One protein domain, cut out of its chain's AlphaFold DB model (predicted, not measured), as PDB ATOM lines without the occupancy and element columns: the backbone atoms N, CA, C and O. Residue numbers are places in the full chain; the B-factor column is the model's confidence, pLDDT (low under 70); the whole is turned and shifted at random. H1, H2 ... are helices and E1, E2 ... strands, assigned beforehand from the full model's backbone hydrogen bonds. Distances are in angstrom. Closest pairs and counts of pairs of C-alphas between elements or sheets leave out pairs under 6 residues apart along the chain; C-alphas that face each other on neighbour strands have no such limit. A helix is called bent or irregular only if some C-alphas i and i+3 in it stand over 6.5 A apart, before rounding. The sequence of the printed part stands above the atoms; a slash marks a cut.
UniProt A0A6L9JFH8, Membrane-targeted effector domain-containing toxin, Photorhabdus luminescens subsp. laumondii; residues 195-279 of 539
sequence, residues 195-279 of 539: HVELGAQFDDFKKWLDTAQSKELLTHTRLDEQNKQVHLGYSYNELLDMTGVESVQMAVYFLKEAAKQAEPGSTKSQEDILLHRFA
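What this domain is: This is residues 195 to 279 of the 539 residues of the protein "Membrane-targeted effector domain-containing toxin" of Photorhabdus luminescens subsp. laumondii (UniProt A0A6L9JFH8). A small antiparallel sheet of three short strands has two long helices, H1 and H3, side by side and running opposite ways, over one face, with H1 covering E3 and E2 while H3 comes close to E1. Two shorter helices, H2 and H4, pack on different parts of H3. The printed part has 85 residues with four named helices and three named strands, in the order E1, H1, E2, E3, H2, H3, H4; the sheet's order is E1, E3, E2, and the class is mostly helix. The whole is compact, with a radius of gyration of the C-alphas of 11.8 A and spans of 35 by 29 by 18 A.

Where its parts are: In the sheet, E1 is residues 195 to 197, 6.9 A long, with C-alpha 195 at (96.292, 37.674, -19.668). E3, residues 229 to 232, measures 9.8 A, and E2, residues 221 to 224, measures 10.2 A. H1, residues 199 to 213, is 20.9 A long and irregular: C-alphas 200 and 203 are 7.4 A apart. H3, residues 246 to 262, is the longest helix at 24.4 A, from (85.073, 56.527, -25.627) to (84.861, 34.483, -15.211). H2 is residues 236 to 240, 6.5 A, and H4 is residues 270 to 277, 10.5 A, ending at (92.572, 35.019, -12.134).

How they stand to each other: E3 is the inner strand. It is antiparallel to E1 at 150 degrees, with N 196 and O 230 at 2.9 A, and to E2 at 161 degrees, with N 231 and O 222 at 2.8 A; E2 and E3 form a hairpin. E1, H1 and E2 make a split strand-helix-strand unit, two strands running the same way with E3 between them, and its crossover is right-handed. H1 and H3 on one face of the sheet give two layers, helices over strands. H1 is over E3 and E2, slantwise to the strands at 39 degrees to E2 on the local plane. H3, the hub, touches three helices. It touches H1 at a shallow tilt of 20 degrees, opposite ways, closest at the C-alphas of Phe 205 and Ala 251, 5.1 A. With residues 256 to 260 alone it touches H4 at a steep tilt of 52 degrees, the same way, closest at the C-alphas of Lys 256 and Gln 270, 5.9 A. With residues 248 to 252 alone it touches H2, closest at the C-alphas of Leu 239 and Val 252, 6.8 A. H4 only grazes the sheet, with residues 274 to 277. H1 and H4 are apart. In H2, H3 and H4 every O i to N i+4 pair is within hydrogen-bond range; in H1, 9 of 11 are.

The domain as a whole: The C-alphas farthest apart, Lys 215 and Gly 265, are 35.6 A apart. The printed part has no cut and no long link. Its mean pLDDT is 96.4, and no printed residue is under 70.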
ATOM      1  N   HIS A 195      96.663  38.567 -18.573       98.31
ATOM      2  CA  HIS A 195      96.292  37.674 -19.668       98.31
ATOM      3  C   HIS A 195      94.832  37.261 -19.456       98.31
ATOM      4  O   HIS A 195      94.537  36.400 -18.628       98.31
ATOM      5  N   VAL A 196      93.906  37.926 -20.147       98.38
ATOM      6  CA  VAL A 196      92.467  37.810 -19.881       98.38
ATOM      7  C   VAL A 196      91.788  36.997 -20.971       98.38
ATOM      8  O   VAL A 196      91.894  37.314 -22.153       98.38
ATOM      9  N   GLU A 197      91.049  35.970 -20.565       97.38
ATOM     10  CA  GLU A 197      90.126  35.248 -21.440       97.38
ATOM     11  C   GLU A 197      88.867  36.089 -21.647       97.38
ATOM     12  O   GLU A 197      88.110  36.337 -20.710       97.38
ATOM     13  N   LEU A 198      88.645  36.552 -22.878       98.06
ATOM     14  CA  LEU A 198      87.538  37.457 -23.197       98.06
ATOM     15  C   LEU A 198      86.237  36.708 -23.500       98.06
ATOM     16  O   LEU A 198      85.151  37.267 -23.342       98.06
ATOM     17  N   GLY A 199      86.325  35.450 -23.945       95.50
ATOM     18  CA  GLY A 199      85.163  34.602 -24.208       95.50
ATOM     19  C   GLY A 199      84.143  35.273 -25.135       95.50
ATOM     20  O   GLY A 199      84.471  35.673 -26.253       95.50
ATOM     21  N   ALA A 200      82.900  35.408 -24.663       96.25
ATOM     22  CA  ALA A 200      81.815  36.042 -25.416       96.25
ATOM     23  C   ALA A 200      82.036  37.545 -25.672       96.25
ATOM     24  O   ALA A 200      81.445  38.085 -26.599       96.25
ATOM     25  N   GLN A 201      82.897  38.211 -24.893       98.19
ATOM     26  CA  GLN A 201      83.200  39.639 -25.042       98.19
ATOM     27  C   GLN A 201      84.296  39.916 -26.083       98.19
ATOM     28  O   GLN A 201      84.630  41.074 -26.323       98.19
ATOM     29  N   PHE A 202      84.885  38.876 -26.689       98.62
ATOM     30  CA  PHE A 202      86.059  39.013 -27.555       98.62
ATOM     31  C   PHE A 202      85.824  39.930 -28.761       98.62
ATOM     32  O   PHE A 202      86.623  40.833 -28.996       98.62
ATOM     33  N   ASP A 203      84.745  39.713 -29.515       98.44
ATOM     34  CA  ASP A 203      84.512  40.441 -30.769       98.44
ATOM     35  C   ASP A 203      84.215  41.930 -30.510       98.44
ATOM     36  O   ASP A 203      84.734  42.805 -31.208       98.44
ATOM     37  N   ASP A 204      83.455  42.230 -29.452       98.69
ATOM     38  CA  ASP A 204      83.183  43.602 -29.022       98.69
ATOM     39  C   ASP A 204      84.438  44.290 -28.473       98.69
ATOM     40  O   ASP A 204      84.740  45.425 -28.855       98.69
ATOM     41  N   PHE A 205      85.214  43.604 -27.628       98.75
ATOM     42  CA  PHE A 205      86.485  44.125 -27.125       98.75
ATOM     43  C   PHE A 205      87.451  44.430 -28.276       98.75
ATOM     44  O   PHE A 205      88.004  45.528 -28.326       98.75
ATOM     45  N   LYS A 206      87.607  43.502 -29.232       98.75
ATOM     46  CA  LYS A 206      88.469  43.665 -30.411       98.75
ATOM     47  C   LYS A 206      88.091  44.904 -31.219       98.75
ATOM     48  O   LYS A 206      88.949  45.736 -31.487       98.75
ATOM     49  N   LYS A 207      86.806  45.084 -31.532       98.62
ATOM     50  CA  LYS A 207      86.318  46.259 -32.274       98.62
ATOM     51  C   LYS A 207      86.732  47.581 -31.614       98.62
ATOM     52  O   LYS A 207      87.158  48.522 -32.293       98.62
ATOM     53  N   TRP A 208      86.567  47.682 -30.297       98.75
ATOM     54  CA  TRP A 208      86.901  48.902 -29.563       98.75
ATOM     55  C   TRP A 208      88.404  49.078 -29.368       98.75
ATOM     56  O   TRP A 208      88.882  50.212 -29.444       98.75
ATOM     57  N   LEU A 209      89.146  47.980 -29.214       98.75
ATOM     58  CA  LEU A 209      90.603  47.994 -29.211       98.75
ATOM     59  C   LEU A 209      91.156  48.501 -30.546       98.75
ATOM     60  O   LEU A 209      91.949  49.434 -30.532       98.75
ATOM     61  N   ASP A 210      90.692  47.980 -31.683       98.56
ATOM     62  CA  ASP A 210      91.126  48.422 -33.019       98.56
ATOM     63  C   ASP A 210      90.857  49.927 -33.208       98.56
ATOM     64  O   ASP A 210      91.695  50.688 -33.702       98.56
ATOM     65  N   THR A 211      89.697  50.394 -32.733       98.56
ATOM     66  CA  THR A 211      89.341  51.821 -32.747       98.56
ATOM     67  C   THR A 211      90.266  52.652 -31.850       98.56
ATOM     68  O   THR A 211      90.620  53.771 -32.221       98.56
ATOM     69  N   ALA A 212      90.668  52.144 -30.684       98.56
ATOM     70  CA  ALA A 212      91.624  52.817 -29.807       98.56
ATOM     71  C   ALA A 212      93.038  52.834 -30.418       98.56
ATOM     72  O   ALA A 212      93.660  53.893 -30.477       98.56
ATOM     73  N   GLN A 213      93.508  51.711 -30.960       98.38
ATOM     74  CA  GLN A 213      94.851  51.568 -31.527       98.38
ATOM     75  C   GLN A 213      95.035  52.377 -32.814       98.38
ATOM     76  O   GLN A 213      96.099  52.955 -33.016       98.38
ATOM     77  N   SER A 214      93.985  52.541 -33.629       98.06
ATOM     78  CA  SER A 214      94.003  53.489 -34.761       98.06
ATOM     79  C   SER A 214      94.202  54.956 -34.346       98.06
ATOM     80  O   SER A 214      94.513  55.796 -35.188       98.06
ATOM     81  N   LYS A 215      94.032  55.265 -33.054       97.38
ATOM     82  CA  LYS A 215      94.285  56.574 -32.435       97.38
ATOM     83  C   LYS A 215      95.517  56.554 -31.526       97.38
ATOM     84  O   LYS A 215      95.630  57.420 -30.668       97.38
ATOM     85  N   GLU A 216      96.394  55.560 -31.684       97.38
ATOM     86  CA  GLU A 216      97.611  55.377 -30.879       97.38
ATOM     87  C   GLU A 216      97.337  55.217 -29.370       97.38
ATOM     88  O   GLU A 216      98.155  55.591 -28.534       97.38
ATOM     89  N   LEU A 217      96.180  54.654 -29.006       98.25
ATOM     90  CA  LEU A 217      95.813  54.329 -27.625       98.25
ATOM     91  C   LEU A 217      95.809  52.817 -27.410       98.25
ATOM     92  O   LEU A 217      95.505  52.055 -28.327       98.25
ATOM     93  N   LEU A 218      96.069  52.386 -26.174       97.75
ATOM     94  CA  LEU A 218      96.125  50.967 -25.798       97.75
ATOM     95  C   LEU A 218      97.138  50.173 -26.642       97.75
ATOM     96  O   LEU A 218      96.913  49.010 -26.992       97.75
ATOM     97  N   THR A 219      98.260  50.811 -26.970       96.81
ATOM     98  CA  THR A 219      99.321  50.243 -27.810       96.81
ATOM     99  C   THR A 219     100.043  49.071 -27.136       96.81
ATOM    100  O   THR A 219     100.456  48.136 -27.819       96.81
ATOM    101  N   HIS A 220     100.092  49.027 -25.799       97.44
ATOM    102  CA  HIS A 220     100.572  47.872 -25.029       97.44
ATOM    103  C   HIS A 220      99.474  46.817 -24.815       97.44
ATOM    104  O   HIS A 220      99.217  46.367 -23.699       97.44
ATOM    105  N   THR A 221      98.782  46.449 -25.894       98.00
ATOM    106  CA  THR A 221      97.738  45.418 -25.888       98.00
ATOM    107  C   THR A 221      97.879  44.529 -27.113       98.00
ATOM    108  O   THR A 221      97.996  45.027 -28.233       98.00
ATOM    109  N   ARG A 222      97.818  43.209 -26.922       97.62
ATOM    110  CA  ARG A 222      97.865  42.230 -28.016       97.62
ATOM    111  C   ARG A 222      96.758  41.196 -27.868       97.62
ATOM    112  O   ARG A 222      96.583  40.636 -26.791       97.62
ATOM    113  N   LEU A 223      96.033  40.937 -28.953       97.75
ATOM    114  CA  LEU A 223      95.026  39.880 -29.010       97.75
ATOM    115  C   LEU A 223      95.654  38.547 -29.419       97.75
ATOM    116  O   LEU A 223      96.471  38.488 -30.338       97.75
ATOM    117  N   ASP A 224      95.203  37.487 -28.766       96.19
ATOM    118  CA  ASP A 224      95.324  36.111 -29.229       96.19
ATOM    119  C   ASP A 224      93.940  35.670 -29.717       96.19
ATOM    120  O   ASP A 224      93.050  35.327 -28.932       96.19
ATOM    121  N   GLU A 225      93.740  35.734 -31.035       95.69
ATOM    122  CA  GLU A 225      92.452  35.396 -31.646       95.69
ATOM    123  C   GLU A 225      92.116  33.911 -31.526       95.69
ATOM    124  O   GLU A 225      90.942  33.556 -31.416       95.69
ATOM    125  N   GLN A 226      93.133  33.044 -31.522       94.00
ATOM    126  CA  GLN A 226      92.940  31.599 -31.458       94.00
ATOM    127  C   GLN A 226      92.328  31.203 -30.115       94.00
ATOM    128  O   GLN A 226      91.399  30.396 -30.076       94.00
ATOM    129  N   ASN A 227      92.824  31.796 -29.030       94.62
ATOM    130  CA  ASN A 227      92.369  31.495 -27.675       94.62
ATOM    131  C   ASN A 227      91.317  32.486 -27.153       94.62
ATOM    132  O   ASN A 227      90.879  32.361 -26.011       94.62
ATOM    133  N   LYS A 228      90.893  33.462 -27.971       97.50
ATOM    134  CA  LYS A 228      90.017  34.574 -27.558       97.50
ATOM    135  C   LYS A 228      90.530  35.262 -26.284       97.50
ATOM    136  O   LYS A 228      89.765  35.546 -25.358       97.50
ATOM    137  N   GLN A 229      91.834  35.515 -26.241       97.19
ATOM    138  CA  GLN A 229      92.533  36.119 -25.110       97.19
ATOM    139  C   GLN A 229      93.081  37.501 -25.473       97.19
ATOM    140  O   GLN A 229      93.323  37.817 -26.640       97.19
ATOM    141  N   VAL A 230      93.302  38.327 -24.455       98.38
ATOM    142  CA  VAL A 230      94.054  39.576 -24.567       98.38
ATOM    143  C   VAL A 230      95.211  39.588 -23.578       98.38
ATOM    144  O   VAL A 230      95.059  39.229 -22.410       98.38
ATOM    145  N   HIS A 231      96.372  40.026 -24.047       98.44
ATOM    146  CA  HIS A 231      97.541  40.325 -23.233       98.44
ATOM    147  C   HIS A 231      97.640  41.840 -23.067       98.44
ATOM    148  O   HIS A 231      97.699  42.569 -24.059       98.44
ATOM    149  N   LEU A 232      97.622  42.303 -21.821       98.31
ATOM    150  CA  LEU A 232      97.555  43.718 -21.458       98.31
ATOM    151  C   LEU A 232      98.820  44.123 -20.712       98.31
ATOM    152  O   LEU A 232      99.129  43.527 -19.684       98.31
ATOM    153  N   GLY A 233      99.503  45.163 -21.184       97.56
ATOM    154  CA  GLY A 233     100.608  45.827 -20.485       97.56
ATOM    155  C   GLY A 233     100.167  46.947 -19.535       97.56
ATOM    156  O   GLY A 233     101.006  47.579 -18.900       97.56
ATOM    157  N   TYR A 234      98.859  47.194 -19.417       97.38
ATOM    158  CA  TYR A 234      98.285  48.231 -18.555       97.38
ATOM    159  C   TYR A 234      97.680  47.643 -17.279       97.38
ATOM    160  O   TYR A 234      97.077  46.566 -17.295       97.38
ATOM    161  N   SER A 235      97.835  48.355 -16.163       95.75
ATOM    162  CA  SER A 235      97.170  48.045 -14.902       95.75
ATOM    163  C   SER A 235      95.677  48.363 -15.026       95.75
ATOM    164  O   SER A 235      95.257  49.124 -15.900       95.75
ATOM    165  N   TYR A 236      94.856  47.820 -14.124       95.19
ATOM    166  CA  TYR A 236      93.435  48.172 -14.079       95.19
ATOM    167  C   TYR A 236      93.237  49.689 -13.968       95.19
ATOM    168  O   TYR A 236      92.425  50.270 -14.681       95.19
ATOM    169  N   ASN A 237      94.024  50.341 -13.115       92.88
ATOM    170  CA  ASN A 237      93.895  51.769 -12.872       92.88
ATOM    171  C   ASN A 237      94.445  52.635 -14.014       92.88
ATOM    172  O   ASN A 237      93.847  53.656 -14.338       92.88
ATOM    173  N   GLU A 238      95.522  52.208 -14.673       95.56
ATOM    174  CA  GLU A 238      96.035  52.862 -15.886       95.56
ATOM    175  C   GLU A 238      94.991  52.864 -17.005       95.56
ATOM    176  O   GLU A 238      94.804  53.870 -17.687       95.56
ATOM    177  N   LEU A 239      94.258  51.758 -17.157       96.81
ATOM    178  CA  LEU A 239      93.135  51.686 -18.083       96.81
ATOM    179  C   LEU A 239      92.026  52.678 -17.706       96.81
ATOM    180  O   LEU A 239      91.495  53.353 -18.589       96.81
ATOM    181  N   LEU A 240      91.685  52.794 -16.414       95.50
ATOM    182  CA  LEU A 240      90.687  53.762 -15.937       95.50
ATOM    183  C   LEU A 240      91.101  55.208 -16.212       95.50
ATOM    184  O   LEU A 240      90.260  56.011 -16.622       95.50
ATOM    185  N   ASP A 241      92.384  55.519 -16.048       95.56
ATOM    186  CA  ASP A 241      92.935  56.859 -16.246       95.56
ATOM    187  C   ASP A 241      92.883  57.331 -17.711       95.56
ATOM    188  O   ASP A 241      93.083  58.514 -17.972       95.56
ATOM    189  N   MET A 242      92.543  56.453 -18.660       97.00
ATOM    190  CA  MET A 242      92.359  56.785 -20.081       97.00
ATOM    191  C   MET A 242      90.887  56.747 -20.548       97.00
ATOM    192  O   MET A 242      90.598  56.971 -21.727       97.00
ATOM    193  N   THR A 243      89.928  56.492 -19.651       97.31
ATOM    194  CA  THR A 243      88.501  56.313 -20.008       97.31
ATOM    195  C   THR A 243      87.761  57.589 -20.417       97.31
ATOM    196  O   THR A 243      86.618  57.513 -20.861       97.31
ATOM    197  N   GLY A 244      88.400  58.761 -20.373       95.31
ATOM    198  CA  GLY A 244      87.887  59.980 -21.007       95.31
ATOM    199  C   GLY A 244      87.781  59.874 -22.537       95.31
ATOM    200  O   GLY A 244      87.166  60.730 -23.185       95.31
ATOM    201  N   VAL A 245      88.368  58.837 -23.143       97.81
ATOM    202  CA  VAL A 245      88.208  58.492 -24.561       97.81
ATOM    203  C   VAL A 245      87.247  57.311 -24.707       97.81
ATOM    204  O   VAL A 245      87.510  56.226 -24.200       97.81
ATOM    205  N   GLU A 246      86.164  57.505 -25.467       98.25
ATOM    206  CA  GLU A 246      85.073  56.527 -25.627       98.25
ATOM    207  C   GLU A 246      85.557  55.136 -26.062       98.25
ATOM    208  O   GLU A 246      85.138  54.133 -25.494       98.25
ATOM    209  N   SER A 247      86.491  55.046 -27.016       98.50
ATOM    210  CA  SER A 247      87.005  53.744 -27.465       98.50
ATOM    211  C   SER A 247      87.734  52.982 -26.358       98.50
ATOM    212  O   SER A 247      87.588  51.767 -26.254       98.50
ATOM    213  N   VAL A 248      88.469  53.691 -25.496       98.56
ATOM    214  CA  VAL A 248      89.120  53.093 -24.324       98.56
ATOM    215  C   VAL A 248      88.077  52.719 -23.277       98.56
ATOM    216  O   VAL A 248      88.094  51.601 -22.775       98.56
ATOM    217  N   GLN A 249      87.126  53.613 -22.994       98.56
ATOM    218  CA  GLN A 249      86.022  53.357 -22.068       98.56
ATOM    219  C   GLN A 249      85.265  52.073 -22.421       98.56
ATOM    220  O   GLN A 249      85.012  51.246 -21.544       98.56
ATOM    221  N   MET A 250      84.945  51.884 -23.702       98.69
ATOM    222  CA  MET A 250      84.220  50.711 -24.178       98.69
ATOM    223  C   MET A 250      85.077  49.443 -24.154       98.69
ATOM    224  O   MET A 250      84.592  48.407 -23.702       98.69
ATOM    225  N   ALA A 251      86.354  49.501 -24.543       98.69
ATOM    226  CA  ALA A 251      87.258  48.354 -24.393       98.69
ATOM    227  C   ALA A 251      87.368  47.920 -22.917       98.69
ATOM    228  O   ALA A 251      87.225  46.742 -22.586       98.69
ATOM    229  N   VAL A 252      87.524  48.880 -22.004       98.38
ATOM    230  CA  VAL A 252      87.568  48.633 -20.556       98.38
ATOM    231  C   VAL A 252      86.243  48.077 -20.029       98.38
ATOM    232  O   VAL A 252      86.252  47.213 -19.154       98.38
ATOM    233  N   TYR A 253      85.103  48.530 -20.552       98.38
ATOM    234  CA  TYR A 253      83.796  47.965 -20.213       98.38
ATOM    235  C   TYR A 253      83.732  46.466 -20.537       98.38
ATOM    236  O   TYR A 253      83.442  45.666 -19.649       98.38
ATOM    237  N   PHE A 254      84.089  46.062 -21.758       98.62
ATOM    238  CA  PHE A 254      84.055  44.649 -22.155       98.62
ATOM    239  C   PHE A 254      85.082  43.791 -21.408       98.62
ATOM    240  O   PHE A 254      84.792  42.645 -21.070       98.62
ATOM    241  N   LEU A 255      86.239  44.361 -21.058       98.50
ATOM    242  CA  LEU A 255      87.208  43.708 -20.177       98.50
ATOM    243  C   LEU A 255      86.609  43.409 -18.793       98.50
ATOM    244  O   LEU A 255      86.774  42.311 -18.258       98.50
ATOM    245  N   LYS A 256      85.888  44.377 -18.214       97.38
ATOM    246  CA  LYS A 256      85.201  44.216 -16.924       97.38
ATOM    247  C   LYS A 256      84.085  43.179 -17.002       97.38
ATOM    248  O   LYS A 256      83.925  42.406 -16.060       97.38
ATOM    249  N   GLU A 257      83.332  43.138 -18.099       97.50
ATOM    250  CA  GLU A 257      82.299  42.119 -18.306       97.50
ATOM    251  C   GLU A 257      82.899  40.715 -18.454       97.50
ATOM    252  O   GLU A 257      82.383  39.775 -17.848       97.50
ATOM    253  N   ALA A 258      84.029  40.566 -19.153       97.75
ATOM    254  CA  ALA A 258      84.758  39.298 -19.219       97.75
ATOM    255  C   ALA A 258      85.230  38.841 -17.827       97.75
ATOM    256  O   ALA A 258      85.014  37.690 -17.445       97.75
ATOM    257  N   ALA A 259      85.781  39.755 -17.020       96.06
ATOM    258  CA  ALA A 259      86.173  39.455 -15.643       96.06
ATOM    259  C   ALA A 259      84.974  38.993 -14.793       96.06
ATOM    260  O   ALA A 259      85.048  37.957 -14.135       96.06
ATOM    261  N   LYS A 260      83.832  39.692 -14.853       95.31
ATOM    262  CA  LYS A 260      82.603  39.279 -14.144       95.31
ATOM    263  C   LYS A 260      82.104  37.902 -14.583       95.31
ATOM    264  O   LYS A 260      81.664  37.121 -13.746       95.31
ATOM    265  N   GLN A 261      82.155  37.602 -15.881       95.50
ATOM    266  CA  GLN A 261      81.730  36.306 -16.423       95.50
ATOM    267  C   GLN A 261      82.668  35.166 -16.032       95.50
ATOM    268  O   GLN A 261      82.232  34.019 -15.976       95.50
ATOM    269  N   ALA A 262      83.931  35.469 -15.731       94.19
ATOM    270  CA  ALA A 262      84.861  34.483 -15.211       94.19
ATOM    271  C   ALA A 262      84.428  34.003 -13.814       94.19
ATOM    272  O   ALA A 262      84.415  32.798 -13.570       94.19
ATOM    273  N   GLU A 263      84.014  34.902 -12.915       92.94
ATOM    274  CA  GLU A 263      83.494  34.549 -11.580       92.94
ATOM    275  C   GLU A 263      82.025  34.992 -11.376       92.94
ATOM    276  O   GLU A 263      81.762  35.933 -10.619       92.94
ATOM    277  N   PRO A 264      81.035  34.324 -12.010       90.00
ATOM    278  CA  PRO A 264      79.630  34.701 -11.878       90.00
ATOM    279  C   PRO A 264      79.151  34.628 -10.424       90.00
ATOM    280  O   PRO A 264      79.331  33.616  -9.751       90.00
ATOM    281  N   GLY A 265      78.507  35.694  -9.945       87.75
ATOM    282  CA  GLY A 265      77.984  35.774  -8.575       87.75
ATOM    283  C   GLY A 265      79.021  36.136  -7.506       87.75
ATOM    284  O   GLY A 265      78.659  36.234  -6.336       87.75
ATOM    285  N   SER A 266      80.282  36.367  -7.886       88.62
ATOM    286  CA  SER A 266      81.317  36.869  -6.979       88.62
ATOM    287  C   SER A 266      81.001  38.295  -6.516       88.62
ATOM    288  O   SER A 266      80.588  39.141  -7.309       88.62
ATOM    289  N   THR A 267      81.214  38.569  -5.227       85.88
ATOM    290  CA  THR A 267      81.117  39.919  -4.642       85.88
ATOM    291  C   THR A 267      82.410  40.718  -4.797       85.88
ATOM    292  O   THR A 267      82.438  41.903  -4.464       85.88
ATOM    293  N   LYS A 268      83.480  40.085  -5.302       87.69
ATOM    294  CA  LYS A 268      84.772  40.729  -5.551       87.69
ATOM    295  C   LYS A 268      84.636  41.866  -6.564       87.69
ATOM    296  O   LYS A 268      83.822  41.811  -7.491       87.69
ATOM    297  N   SER A 269      85.488  42.879  -6.427       89.31
ATOM    298  CA  SER A 269      85.598  43.920  -7.447       89.31
ATOM    299  C   SER A 269      86.145  43.343  -8.762       89.31
ATOM    300  O   SER A 269      86.773  42.282  -8.788       89.31
ATOM    301  N   GLN A 270      85.939  44.040  -9.886       91.88
ATOM    302  CA  GLN A 270      86.505  43.576 -11.160       91.88
ATOM    303  C   GLN A 270      88.036  43.615 -11.155       91.88
ATOM    304  O   GLN A 270      88.653  42.786 -11.815       91.88
ATOM    305  N   GLU A 271      88.646  44.544 -10.410       92.81
ATOM    306  CA  GLU A 271      90.099  44.572 -10.228       92.81
ATOM    307  C   GLU A 271      90.572  43.333  -9.464       92.81
ATOM    308  O   GLU A 271      91.496  42.662  -9.918       92.81
ATOM    309  N   ASP A 272      89.892  42.963  -8.376       91.56
ATOM    310  CA  ASP A 272      90.234  41.765  -7.602       91.56
ATOM    311  C   ASP A 272      90.097  40.488  -8.431       91.56
ATOM    312  O   ASP A 272      90.946  39.605  -8.336       91.56
ATOM    313  N   ILE A 273      89.062  40.381  -9.272       94.81
ATOM    314  CA  ILE A 273      88.905  39.230 -10.175       94.81
ATOM    315  C   ILE A 273      90.046  39.194 -11.200       94.81
ATOM    316  O   ILE A 273      90.636  38.135 -11.426       94.81
ATOM    317  N   LEU A 274      90.393  40.340 -11.797       96.75
ATOM    318  CA  LEU A 274      91.520  40.442 -12.726       96.75
ATOM    319  C   LEU A 274      92.833  40.024 -12.060       96.75
ATOM    320  O   LEU A 274      93.569  39.217 -12.625       96.75
ATOM    321  N   LEU A 275      93.102  40.504 -10.848       95.50
ATOM    322  CA  LEU A 275      94.291  40.143 -10.082       95.50
ATOM    323  C   LEU A 275      94.304  38.659  -9.695       95.50
ATOM    324  O   LEU A 275      95.313  37.980  -9.858       95.50
ATOM    325  N   HIS A 276      93.180  38.134  -9.216       94.50
ATOM    326  CA  HIS A 276      93.098  36.764  -8.727       94.50
ATOM    327  C   HIS A 276      93.190  35.718  -9.842       94.50
ATOM    328  O   HIS A 276      93.730  34.642  -9.598       94.50
ATOM    329  N   ARG A 277      92.683  36.011 -11.049       95.69
ATOM    330  CA  ARG A 277      92.572  35.019 -12.134       95.69
ATOM    331  C   ARG A 277      93.460  35.255 -13.339       95.69
ATOM    332  O   ARG A 277      93.803  34.301 -14.030       95.69
ATOM    333  N   PHE A 278      93.759  36.511 -13.636       97.88
ATOM    334  CA  PHE A 278      94.304  36.891 -14.936       97.88
ATOM    335  C   PHE A 278      95.616  37.661 -14.841       97.88
ATOM    336  O   PHE A 278      96.253  37.883 -15.869       97.88
ATOM    337  N   ALA A 279      96.040  38.083 -13.649       97.94
ATOM    338  CA  ALA A 279      97.289  38.811 -13.505       97.94
ATOM    339  C   ALA A 279      98.490  37.929 -13.825       97.94
ATOM    340  O   ALA A 279      98.553  36.760 -13.448       97.94
TER     341      ALA A 279